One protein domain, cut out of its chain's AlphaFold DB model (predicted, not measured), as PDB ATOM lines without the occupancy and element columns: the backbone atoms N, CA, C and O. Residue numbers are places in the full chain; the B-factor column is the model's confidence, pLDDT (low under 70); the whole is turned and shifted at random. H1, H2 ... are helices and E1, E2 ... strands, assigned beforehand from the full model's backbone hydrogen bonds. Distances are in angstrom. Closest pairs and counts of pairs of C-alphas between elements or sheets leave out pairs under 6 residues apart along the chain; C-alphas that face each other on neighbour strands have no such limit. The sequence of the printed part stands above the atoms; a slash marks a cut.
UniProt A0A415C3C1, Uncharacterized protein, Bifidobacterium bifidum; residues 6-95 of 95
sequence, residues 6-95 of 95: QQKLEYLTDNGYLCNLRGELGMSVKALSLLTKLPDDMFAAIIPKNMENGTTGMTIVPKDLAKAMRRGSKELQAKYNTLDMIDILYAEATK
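This is residues 6 to 95 of the 95 residues of an uncharacterized protein of Bifidobacterium bifidum (UniProt A0A415C3C1). A short helix, H2, sits in the middle, with H3, the long H4 and H5 packed round it, H4 and H5 crossing it at wide angles. H1 packs on H5, the small hairpin E1 and E2 leads into H2, and a long loop, residues 45 to 62, swings out between H3 and H4. The printed part has 90 residues, mostly helix, in the order H1 E1 E2 H2 H3 H4 H5, the two strands antiparallel. It is compact, with a radius of gyration of the C-alphas of 13.3 A and spans of 37 by 31 by 19 A.

H1, residues 6 to 14, begins at C-alpha 6 (27.313, 8.185, 119.951) and is 12.1 A long. E1, residues 18 to 21, is 9.5 A and E2, residues 24 to 27, 9.9 A. H2, residues 29 to 36, is 10.5 A and H3, residues 40 to 44, 6.4 A. H4, residues 63 to 80, is 26.0 A. H5, residues 85 to 93, is 11.8 A and ends at C-alpha 93 (24.536, 15.168, 133.414).

H1 touches H5 at a steep tilt of 56 degrees, closest at C-alphas 8 and 90, 6.2 A. In the hairpin E1 and E2, N 19 and O 26 are within hydrogen-bond range at 3.0 A. H2 touches H3, closest at C-alphas 33 and 40, 5.4 A. Residues 68 to 76 of H4 touch H2, closest at C-alphas 36 and 72, 4.5 A. H5 touches H2 about perpendicular, at 74 degrees, closest at C-alphas 35 and 89, 6.1 A. H1 and H4 are apart. In H1, H2, H3, H4 and H5 every O i to N i+4 pair is within hydrogen-bond range.

The C-alphas of Asn 50 and Asn 81, the two farthest apart, are 38.0 A apart. The printed part has no cut. The link H3 to H4 is long, with 18 residues. Residues 48 to 54 and residue 56 have pLDDT under 70.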
ATOM      1  N   GLN A   6      28.617   8.806 120.145       92.56
ATOM      2  CA  GLN A   6      27.313   8.185 119.951       92.56
ATOM      3  C   GLN A   6      26.711   7.684 121.268       92.56
ATOM      4  O   GLN A   6      25.557   7.986 121.544       92.56
ATOM      5  N   GLN A   7      27.511   7.050 122.130       94.50
ATOM      6  CA  GLN A   7      27.070   6.634 123.467       94.50
ATOM      7  C   GLN A   7      26.629   7.828 124.325       94.50
ATOM      8  O   GLN A   7      25.617   7.758 125.019       94.50
ATOM      9  N   LYS A   8      27.346   8.959 124.242       95.12
ATOM     10  CA  LYS A   8      26.955  10.191 124.948       95.12
ATOM     11  C   LYS A   8      25.626  10.744 124.435       95.12
ATOM     12  O   LYS A   8      24.789  11.154 125.231       95.12
ATOM     13  N   LEU A   9      25.423  10.755 123.116       93.50
ATOM     14  CA  LEU A   9      24.173  11.211 122.499       93.50
ATOM     15  C   LEU A   9      22.984  10.317 122.867       93.50
ATOM     16  O   LEU A   9      21.919  10.846 123.183       93.50
ATOM     17  N   GLU A  10      23.170   8.996 122.854       94.06
ATOM     18  CA  GLU A  10      22.162   8.019 123.282       94.06
ATOM     19  C   GLU A  10      21.778   8.262 124.743       94.06
ATOM     20  O   GLU A  10      20.618   8.553 125.022       94.06
ATOM     21  N   TYR A  11      22.758   8.324 125.652       95.31
ATOM     22  CA  TYR A  11      22.505   8.626 127.062       95.31
ATOM     23  C   TYR A  11      21.732   9.937 127.254       95.31
ATOM     24  O   TYR A  11      20.751   9.991 127.996       95.31
ATOM     25  N   LEU A  12      22.160  11.014 126.593       95.50
ATOM     26  CA  LEU A  12      21.521  12.319 126.731       95.50
ATOM     27  C   LEU A  12      20.091  12.337 126.175       95.50
ATOM     28  O   LEU A  12      19.241  13.051 126.709       95.50
ATOM     29  N   THR A  13      19.819  11.556 125.132       93.44
ATOM     30  CA  THR A  13      18.476  11.413 124.557       93.44
ATOM     31  C   THR A  13      17.580  10.592 125.481       93.44
ATOM     32  O   THR A  13      16.506  11.058 125.861       93.44
ATOM     33  N   ASP A  14      18.056   9.431 125.934       93.75
ATOM     34  CA  ASP A  14      17.312   8.520 126.810       93.75
ATOM     35  C   ASP A  14      16.965   9.159 128.164       93.75
ATOM     36  O   ASP A  14      15.939   8.848 128.766       93.75
ATOM     37  N   ASN A  15      17.787  10.107 128.628       94.38
ATOM     38  CA  ASN A  15      17.569  10.843 129.877       94.38
ATOM     39  C   ASN A  15      16.868  12.206 129.691       94.38
ATOM     40  O   ASN A  15      16.794  13.001 130.635       94.38
ATOM     41  N   GLY A  16      16.353  12.504 128.493       91.62
ATOM     42  CA  GLY A  16      15.529  13.691 128.229       91.62
ATOM     43  C   GLY A  16      16.285  15.027 128.211       91.62
ATOM     44  O   GLY A  16      15.680  16.094 128.355       91.62
ATOM     45  N   TYR A  17      17.609  15.004 128.049       93.12
ATOM     46  CA  TYR A  17      18.406  16.216 127.824       93.12
ATOM     47  C   TYR A  17      18.322  16.671 126.367       93.12
ATOM     48  O   TYR A  17      18.241  17.869 126.086       93.12
ATOM     49  N   LEU A  18      18.309  15.709 125.450       92.25
ATOM     50  CA  LEU A  18      18.166  15.929 124.018       92.25
ATOM     51  C   LEU A  18      16.888  15.260 123.523       92.25
ATOM     52  O   LEU A  18      16.444  14.257 124.076       92.25
ATOM     53  N   CYS A  19      16.296  15.807 122.472       86.81
ATOM     54  CA  CYS A  19      15.137  15.208 121.828       86.81
ATOM     55  C   CYS A  19      15.245  15.333 120.314       86.81
ATOM     56  O   CYS A  19      15.713  16.342 119.794       86.81
ATOM     57  N   ASN A  20      14.803  14.307 119.589       81.44
ATOM     58  CA  ASN A  20      14.665  14.401 118.143       81.44
ATOM     59  C   ASN A  20      13.278  14.962 117.819       81.44
ATOM     60  O   ASN A  20      12.258  14.312 118.050       81.44
ATOM     61  N   LEU A  21      13.248  16.186 117.302       74.75
ATOM     62  CA  LEU A  21      12.047  16.870 116.858       74.75
ATOM     63  C   LEU A  21      12.102  16.991 115.337       74.75
ATOM     64  O   LEU A  21      12.791  17.847 114.794       74.75
ATOM     65  N   ARG A  22      11.353  16.125 114.642       71.69
ATOM     66  CA  ARG A  22      11.188  16.163 113.174       71.69
ATOM     67  C   ARG A  22      12.514  16.120 112.392       71.69
ATOM     68  O   ARG A  22      12.618  16.724 111.330       71.69
ATOM     69  N   GLY A  23      13.507  15.387 112.896       75.00
ATOM     70  CA  GLY A  23      14.825  15.261 112.268       75.00
ATOM     71  C   GLY A  23      15.857  16.271 112.768       75.00
ATOM     72  O   GLY A  23      17.025  16.157 112.402       75.00
ATOM     73  N   GLU A  24      15.466  17.211 113.631       79.50
ATOM     74  CA  GLU A  24      16.379  18.135 114.301       79.50
ATOM     75  C   GLU A  24      16.591  17.742 115.765       79.50
ATOM     76  O   GLU A  24      15.672  17.309 116.463       79.50
ATOM     77  N   LEU A  25      17.821  17.903 116.247       79.94
ATOM     78  CA  LEU A  25      18.169  17.637 117.638       79.94
ATOM     79  C   LEU A  25      17.871  18.878 118.489       79.94
ATOM     80  O   LEU A  25      18.611  19.860 118.461       79.94
ATOM     81  N   GLY A  26      16.776  18.826 119.241       85.56
ATOM     82  CA  GLY A  26      16.404  19.823 120.236       85.56
ATOM     83  C   GLY A  26      17.091  19.590 121.582       85.56
ATOM     84  O   GLY A  26      17.497  18.476 121.916       85.56
ATOM     85  N   MET A  27      17.192  20.656 122.377       87.62
ATOM     86  CA  MET A  27      17.643  20.607 123.771       87.62
ATOM     87  C   MET A  27      16.479  20.908 124.705       87.62
ATOM     88  O   MET A  27      15.694  21.826 124.454       87.62
ATOM     89  N   SER A  28      16.393  20.175 125.811       87.94
ATOM     90  CA  SER A  28      15.427  20.477 126.862       87.94
ATOM     91  C   SER A  28      15.869  21.666 127.723       87.94
ATOM     92  O   SER A  28      17.036  22.069 127.736       87.94
ATOM     93  N   VAL A  29      14.934  22.213 128.506       88.38
ATOM     94  CA  VAL A  29      15.233  23.237 129.524       88.38
ATOM     95  C   VAL A  29      16.296  22.753 130.509       88.38
ATOM     96  O   VAL A  29      17.203  23.508 130.850       88.38
ATOM     97  N   LYS A  30      16.239  21.476 130.895       90.75
ATOM     98  CA  LYS A  30      17.226  20.851 131.777       90.75
ATOM     99  C   LYS A  30      18.628  20.880 131.160       90.75
ATOM    100  O   LYS A  30      19.603  21.180 131.842       90.75
ATOM    101  N   ALA A  31      18.741  20.613 129.856       93.31
ATOM    102  CA  ALA A  31      20.019  20.702 129.152       93.31
ATOM    103  C   ALA A  31      20.543  22.143 129.075       93.31
ATOM    104  O   ALA A  31      21.731  22.374 129.302       93.31
ATOM    105  N   LEU A  32      19.667  23.119 128.815       92.06
ATOM    106  CA  LEU A  32      20.032  24.541 128.834       92.06
ATOM    107  C   LEU A  32      20.528  24.980 130.213       92.06
ATOM    108  O   LEU A  32      21.557  25.647 130.305       92.06
ATOM    109  N   SER A  33      19.834  24.572 131.271       94.00
ATOM    110  CA  SER A  33      20.213  24.823 132.661       94.00
ATOM    111  C   SER A  33      21.616  24.311 132.972       94.00
ATOM    112  O   SER A  33      22.484  25.093 133.369       94.00
ATOM    113  N   LEU A  34      21.906  23.048 132.641       96.06
ATOM    114  CA  LEU A  34      23.244  22.480 132.819       96.06
ATOM    115  C   LEU A  34      24.314  23.217 132.008       96.06
ATOM    116  O   LEU A  34      25.360  23.554 132.553       96.06
ATOM    117  N   LEU A  35      24.053  23.527 130.734       95.69
ATOM    118  CA  LEU A  35      25.017  24.190 129.842       95.69
ATOM    119  C   LEU A  35      25.286  25.659 130.184       95.69
ATOM    120  O   LEU A  35      26.241  26.255 129.679       95.69
ATOM    121  N   THR A  36      24.443  26.262 131.013       94.69
ATOM    122  CA  THR A  36      24.526  27.680 131.371       94.69
ATOM    123  C   THR A  36      24.749  27.901 132.860       94.69
ATOM    124  O   THR A  36      25.018  29.034 133.257       94.69
ATOM    125  N   LYS A  37      24.673  26.842 133.676       94.31
ATOM    126  CA  LYS A  37      24.632  26.901 135.144       94.31
ATOM    127  C   LYS A  37      23.558  27.853 135.682       94.31
ATOM    128  O   LYS A  37      23.757  28.502 136.711       94.31
ATOM    129  N   LEU A  38      22.452  27.987 134.961       94.69
ATOM    130  CA  LEU A  38      21.318  28.808 135.370       94.69
ATOM    131  C   LEU A  38      20.154  27.905 135.749       94.69
ATOM    132  O   LEU A  38      19.988  26.870 135.116       94.69
ATOM    133  N   PRO A  39      19.343  28.281 136.744       92.38
ATOM    134  CA  PRO A  39      18.227  27.452 137.166       92.38
ATOM    135  C   PRO A  39      17.146  27.359 136.075       92.38
ATOM    136  O   PRO A  39      16.932  28.288 135.291       92.38
ATOM    137  N   ASP A  40      16.468  26.211 136.023       88.62
ATOM    138  CA  ASP A  40      15.474  25.853 135.002       88.62
ATOM    139  C   ASP A  40      14.328  26.878 134.890       88.62
ATOM    140  O   ASP A  40      13.792  27.121 133.803       88.62
ATOM    141  N   ASP A  41      13.960  27.510 136.006       87.56
ATOM    142  CA  ASP A  41      12.882  28.496 136.100       87.56
ATOM    143  C   ASP A  41      13.154  29.764 135.274       87.56
ATOM    144  O   ASP A  41      12.216  30.342 134.715       87.56
ATOM    145  N   MET A  42      14.425  30.145 135.090       87.50
ATOM    146  CA  MET A  42      14.809  31.251 134.204       87.50
ATOM    147  C   MET A  42      14.436  30.984 132.743       87.50
ATOM    148  O   MET A  42      14.130  31.922 132.005       87.50
ATOM    149  N   PHE A  43      14.430  29.718 132.323       84.50
ATOM    150  CA  PHE A  43      14.053  29.326 130.965       84.50
ATOM    151  C   PHE A  43      12.547  29.098 130.839       84.50
ATOM    152  O   PHE A  43      11.950  29.471 129.831       84.50
ATOM    153  N   ALA A  44      11.906  28.564 131.881       74.75
ATOM    154  CA  ALA A  44      10.451  28.413 131.926       74.75
ATOM    155  C   ALA A  44       9.705  29.761 131.863       74.75
ATOM    156  O   ALA A  44       8.556  29.808 131.433       74.75
ATOM    157  N   ALA A  45      10.349  30.861 132.271       75.38
ATOM    158  CA  ALA A  45       9.797  32.210 132.151       75.38
ATOM    159  C   ALA A  45       9.758  32.735 130.702       75.38
ATOM    160  O   ALA A  45       8.927  33.585 130.385       75.38
ATOM    161  N   ILE A  46      10.648  32.247 129.829       79.19
ATOM    162  CA  ILE A  46      10.762  32.701 128.431       79.19
ATOM    163  C   ILE A  46      10.212  31.686 127.421       79.19
ATOM    164  O   ILE A  46       9.968  32.042 126.268       79.19
ATOM    165  N   ILE A  47      10.009  30.432 127.826       75.31
ATOM    166  CA  ILE A  47       9.382  29.398 127.000       75.31
ATOM    167  C   ILE A  47       7.888  29.342 127.354       75.31
ATOM    168  O   ILE A  47       7.546  29.058 128.503       75.31
ATOM    169  N   PRO A  48       6.974  29.613 126.404       69.25
ATOM    170  CA  PRO A  48       5.541  29.594 126.668       69.25
ATOM    171  C   PRO A  48       5.070  28.216 127.150       69.25
ATOM    172  O   PRO A  48       5.310  27.200 126.500       69.25
ATOM    173  N   LYS A  49       4.342  28.186 128.274       66.50
ATOM    174  CA  LYS A  49       3.823  26.950 128.901       66.50
ATOM    175  C   LYS A  49       2.792  26.198 128.052       66.50
ATOM    176  O   LYS A  49       2.465  25.060 128.357       66.50
ATOM    177  N   ASN A  50       2.245  26.857 127.038       66.88
ATOM    178  CA  ASN A  50       1.177  26.376 126.170       66.88
ATOM    179  C   ASN A  50       1.673  25.915 124.791       66.88
ATOM    180  O   ASN A  50       0.850  25.709 123.903       66.88
ATOM    181  N   MET A  51       2.987  25.774 124.582       68.06
ATOM    182  CA  MET A  51       3.486  25.144 123.360       68.06
ATOM    183  C   MET A  51       3.183  23.644 123.381       68.06
ATOM    184  O   MET A  51       3.534  22.947 124.331       68.06
ATOM    185  N   GLU A  52       2.555  23.141 122.318       68.81
ATOM    186  CA  GLU A  52       2.400  21.700 122.124       68.81
ATOM    187  C   GLU A  52       3.776  21.042 121.971       68.81
ATOM    188  O   GLU A  52       4.697  21.628 121.387       68.81
ATOM    189  N   ASN A  53       3.919  19.808 122.458       61.75
ATOM    190  CA  ASN A  53       5.157  19.050 122.303       61.75
ATOM    191  C   ASN A  53       5.536  18.930 120.819       61.75
ATOM    192  O   ASN A  53       4.758  18.449 119.998       61.75
ATOM    193  N   GLY A  54       6.753  19.361 120.483       61.47
ATOM    194  CA  GLY A  54       7.248  19.389 119.104       61.47
ATOM    195  C   GLY A  54       6.892  20.647 118.311       61.47
ATOM    196  O   GLY A  54       7.178  20.699 117.113       61.47
ATOM    197  N   THR A  55       6.321  21.666 118.957       70.69
ATOM    198  CA  THR A  55       6.226  23.013 118.383       70.69
ATOM    199  C   THR A  55       7.613  23.641 118.338       70.69
ATOM    200  O   THR A  55       8.248  23.837 119.374       70.69
ATOM    201  N   THR A  56       8.084  23.978 117.140       66.94
ATOM    202  CA  THR A  56       9.260  24.830 116.972       66.94
ATOM    203  C   THR A  56       8.837  26.294 117.027       66.94
ATOM    204  O   THR A  56       7.799  26.688 116.496       66.94
ATOM    205  N   GLY A  57       9.633  27.120 117.696       71.75
ATOM    206  CA  GLY A  57       9.335  28.534 117.865       71.75
ATOM    207  C   GLY A  57      10.583  29.330 118.204       71.75
ATOM    208  O   GLY A  57      11.621  28.773 118.556       71.75
ATOM    209  N   MET A  58      10.475  30.649 118.094       73.50
ATOM    210  CA  MET A  58      11.519  31.568 118.530       73.50
ATOM    211  C   MET A  58      11.107  32.207 119.851       73.50
ATOM    212  O   MET A  58       9.963  32.631 120.008       73.50
ATOM    213  N   THR A  59      12.048  32.303 120.785       78.50
ATOM    214  CA  THR A  59      11.884  33.091 122.008       78.50
ATOM    215  C   THR A  59      12.934  34.191 122.067       78.50
ATOM    216  O   THR A  59      14.059  34.028 121.586       78.50
ATOM    217  N   ILE A  60      12.561  35.327 122.650       83.31
ATOM    218  CA  ILE A  60      13.479  36.438 122.881       83.31
ATOM    219  C   ILE A  60      14.127  36.229 124.245       83.31
ATOM    220  O   ILE A  60      13.459  36.254 125.275       83.31
ATOM    221  N   VAL A  61      15.449  36.076 124.251       86.88
ATOM    222  CA  VAL A  61      16.240  36.000 125.481       86.88
ATOM    223  C   VAL A  61      16.624  37.422 125.912       86.88
ATOM    224  O   VAL A  61      17.316  38.113 125.157       86.88
ATOM    225  N   PRO A  62      16.231  37.886 127.116       90.38
ATOM    226  CA  PRO A  62      16.664  39.179 127.636       90.38
ATOM    227  C   PRO A  62      18.191  39.303 127.662       90.38
ATOM    228  O   PRO A  62      18.904  38.340 127.946       90.38
ATOM    229  N   LYS A  63      18.710  40.511 127.416       93.81
ATOM    230  CA  LYS A  63      20.159  40.754 127.281       93.81
ATOM    231  C   LYS A  63      20.970  40.246 128.477       93.81
ATOM    232  O   LYS A  63      22.049  39.689 128.285       93.81
ATOM    233  N   ASP A  64      20.477  40.442 129.694       93.25
ATOM    234  CA  ASP A  64      21.202  40.020 130.895       93.25
ATOM    235  C   ASP A  64      21.153  38.506 131.105       93.25
ATOM    236  O   ASP A  64      22.169  37.921 131.484       93.25
ATOM    237  N   LEU A  65      20.048  37.853 130.727       91.69
ATOM    238  CA  LEU A  65      19.975  36.394 130.681       91.69
ATOM    239  C   LEU A  65      20.973  35.838 129.656       91.69
ATOM    240  O   LEU A  65      21.769  34.966 129.986       91.69
ATOM    241  N   ALA A  66      21.042  36.420 128.454       93.19
ATOM    242  CA  ALA A  66      22.008  36.011 127.433       93.19
ATOM    243  C   ALA A  66      23.471  36.164 127.902       93.19
ATOM    244  O   ALA A  66      24.309  35.295 127.642       93.19
ATOM    245  N   LYS A  67      23.803  37.242 128.631       96.50
ATOM    246  CA  LYS A  67      25.135  37.409 129.246       96.50
ATOM    247  C   LYS A  67      25.413  36.335 130.297       96.50
ATOM    248  O   LYS A  67      26.521  35.800 130.324       96.50
ATOM    249  N   ALA A  68      24.436  36.032 131.149       95.50
ATOM    250  CA  ALA A  68      24.568  35.023 132.192       95.50
ATOM    251  C   ALA A  68      24.773  33.623 131.589       95.50
ATOM    252  O   ALA A  68      25.719  32.935 131.972       95.50
ATOM    253  N   MET A  69      23.987  33.271 130.565       94.62
ATOM    254  CA  MET A  69      24.138  32.027 129.805       94.62
ATOM    255  C   MET A  69      25.543  31.904 129.215       94.62
ATOM    256  O   MET A  69      26.217  30.888 129.379       94.62
ATOM    257  N   ARG A  70      26.023  32.979 128.573       95.69
ATOM    258  CA  ARG A  70      27.367  33.024 127.989       95.69
ATOM    259  C   ARG A  70      28.459  32.840 129.040       95.69
ATOM    260  O   ARG A  70      29.447  32.163 128.762       95.69
ATOM    261  N   ARG A  71      28.318  33.458 130.215       97.38
ATOM    262  CA  ARG A  71      29.285  33.320 131.310       97.38
ATOM    263  C   ARG A  71      29.360  31.870 131.780       97.38
ATOM    264  O   ARG A  71      30.450  31.310 131.778       97.38
ATOM    265  N   GLY A  72      28.224  31.261 132.116       96.19
ATOM    266  CA  GLY A  72      28.205  29.885 132.612       96.19
ATOM    267  C   GLY A  72      28.716  28.876 131.585       96.19
ATOM    268  O   GLY A  72      29.539  28.029 131.923       96.19
ATOM    269  N   SER A  73      28.348  29.039 130.311       96.00
ATOM    270  CA  SER A  73      28.879  28.201 129.229       96.00
ATOM    271  C   SER A  73      30.408  28.300 129.114       96.00
ATOM    272  O   SER A  73      31.087  27.276 129.039       96.00
ATOM    273  N   LYS A  74      30.985  29.509 129.200       97.25
ATOM    274  CA  LYS A  74      32.448  29.697 129.190       97.25
ATOM    275  C   LYS A  74      33.144  29.058 130.390       97.25
ATOM    276  O   LYS A  74      34.225  28.500 130.235       97.25
ATOM    277  N   GLU A  75      32.546  29.139 131.577       97.25
ATOM    278  CA  GLU A  75      33.093  28.477 132.764       97.25
ATOM    279  C   GLU A  75      33.151  26.958 132.587       97.25
ATOM    280  O   GLU A  75      34.120  26.331 133.003       97.25
ATOM    281  N   LEU A  76      32.134  26.361 131.958       97.62
ATOM    282  CA  LEU A  76      32.106  24.925 131.680       97.62
ATOM    283  C   LEU A  76      33.123  24.527 130.611       97.62
ATOM    284  O   LEU A  76      33.846  23.554 130.799       97.62
ATOM    285  N   GLN A  77      33.228  25.308 129.535       97.25
ATOM    286  CA  GLN A  77      34.247  25.101 128.503       97.25
ATOM    287  C   GLN A  77      35.659  25.123 129.100       97.25
ATOM    288  O   GLN A  77      36.475  24.259 128.788       97.25
ATOM    289  N   ALA A  78      35.929  26.063 130.014       96.88
ATOM    290  CA  ALA A  78      37.198  26.131 130.734       96.88
ATOM    291  C   ALA A  78      37.391  24.944 131.693       96.88
ATOM    292  O   ALA A  78      38.463  24.348 131.722       96.88
ATOM    293  N   LYS A  79      36.350  24.569 132.446       96.94
ATOM    294  CA  LYS A  79      36.378  23.445 133.397       96.94
ATOM    295  C   LYS A  79      36.687  22.109 132.719       96.94
ATOM    296  O   LYS A  79      37.441  21.316 133.273       96.94
ATOM    297  N   TYR A  80      36.087  21.852 131.560       95.38
ATOM    298  CA  TYR A  80      36.229  20.587 130.833       95.38
ATOM    299  C   TYR A  80      37.275  20.623 129.721       95.38
ATOM    300  O   TYR A  80      37.517  19.599 129.088       95.38
ATOM    301  N   ASN A  81      37.899  21.781 129.486       96.31
ATOM    302  CA  ASN A  81      38.883  21.992 128.428       96.31
ATOM    303  C   ASN A  81      38.388  21.535 127.037       96.31
ATOM    304  O   ASN A  81      39.109  20.893 126.276       96.31
ATOM    305  N   THR A  82      37.130  21.840 126.712       94.94
ATOM    306  CA  THR A  82      36.518  21.513 125.417       94.94
ATOM    307  C   THR A  82      35.471  22.554 125.037       94.94
ATOM    308  O   THR A  82      34.899  23.225 125.894       94.94
ATOM    309  N   LEU A  83      35.220  22.693 123.735       95.50
ATOM    310  CA  LEU A  83      34.109  23.480 123.193       95.50
ATOM    311  C   LEU A  83      32.933  22.595 122.755       95.50
ATOM    312  O   LEU A  83      31.890  23.126 122.373       95.50
ATOM    313  N   ASP A  84      33.082  21.268 122.804       94.25
ATOM    314  CA  ASP A  84      32.024  20.340 122.415       94.25
ATOM    315  C   ASP A  84      30.920  20.322 123.479       94.25
ATOM    316  O   ASP A  84      31.090  19.824 124.593       94.25
ATOM    317  N   MET A  85      29.768  20.885 123.125       92.31
ATOM    318  CA  MET A  85      28.617  20.972 124.019       92.31
ATOM    319  C   MET A  85      28.080  19.607 124.444       92.31
ATOM    320  O   MET A  85      27.548  19.511 125.544       92.31
ATOM    321  N   ILE A  86      28.206  18.565 123.618       94.44
ATOM    322  CA  ILE A  86      27.744  17.221 123.988       94.44
ATOM    323  C   ILE A  86      28.654  16.639 125.064       94.44
ATOM    324  O   ILE A  86      28.153  16.057 126.019       94.44
ATOM    325  N   ASP A  87      29.967  16.851 124.958       95.06
ATOM    326  CA  ASP A  87      30.912  16.418 125.989       95.06
ATOM    327  C   ASP A  87      30.672  17.152 127.310       95.06
ATOM    328  O   ASP A  87      30.635  16.521 128.365       95.06
ATOM    329  N   ILE A  88      30.459  18.471 127.251       96.81
ATOM    330  CA  ILE A  88      30.151  19.284 128.434       96.81
ATOM    331  C   ILE A  88      28.829  18.844 129.060       96.81
ATOM    332  O   ILE A  88      28.767  18.623 130.266       96.81
ATOM    333  N   LEU A  89      27.771  18.726 128.254       96.38
ATOM    334  CA  LEU A  89      26.442  18.367 128.735       96.38
ATOM    335  C   LEU A  89      26.441  16.963 129.338       96.38
ATOM    336  O   LEU A  89      25.900  16.786 130.423       96.38
ATOM    337  N   TYR A  90      27.086  15.993 128.685       96.56
ATOM    338  CA  TYR A  90      27.257  14.644 129.222       96.56
ATOM    339  C   TYR A  90      27.987  14.678 130.568       96.56
ATOM    340  O   TYR A  90      27.466  14.181 131.560       96.56
ATOM    341  N   ALA A  91      29.131  15.364 130.644       96.00
ATOM    342  CA  ALA A  91      29.915  15.455 131.872       96.00
ATOM    343  C   ALA A  91      29.228  16.248 133.002       96.00
ATOM    344  O   ALA A  91      29.619  16.123 134.166       96.00
ATOM    345  N   GLU A  92      28.263  17.117 132.691       96.19
ATOM    346  CA  GLU A  92      27.393  17.752 133.686       96.19
ATOM    347  C   GLU A  92      26.225  16.846 134.097       96.19
ATOM    348  O   GLU A  92      25.867  16.846 135.270       96.19
ATOM    349  N   ALA A  93      25.674  16.054 133.175       95.25
ATOM    350  CA  ALA A  93      24.536  15.168 133.414       95.25
ATOM    351  C   ALA A  93      24.888  13.892 134.195       95.25
ATOM    352  O   ALA A  93      24.026  13.363 134.887       95.25
ATOM    353  N   THR A  94      26.128  13.405 134.096       94.19
ATOM    354  CA  THR A  94      26.585  12.159 134.739       94.19
ATOM    355  C   THR A  94      27.320  12.375 136.067       94.19
ATOM    356  O   THR A  94      28.112  11.520 136.467       94.19
ATOM    357  N   LYS A  95      27.139  13.527 136.720       85.25
ATOM    358  CA  LYS A  95      27.653  13.760 138.081       85.25
ATOM    359  C   LYS A  95      26.642  13.353 139.133       85.25
ATOM    360  O   LYS A  95      27.106  12.870 140.186       85.25
TER     361      LYS A  95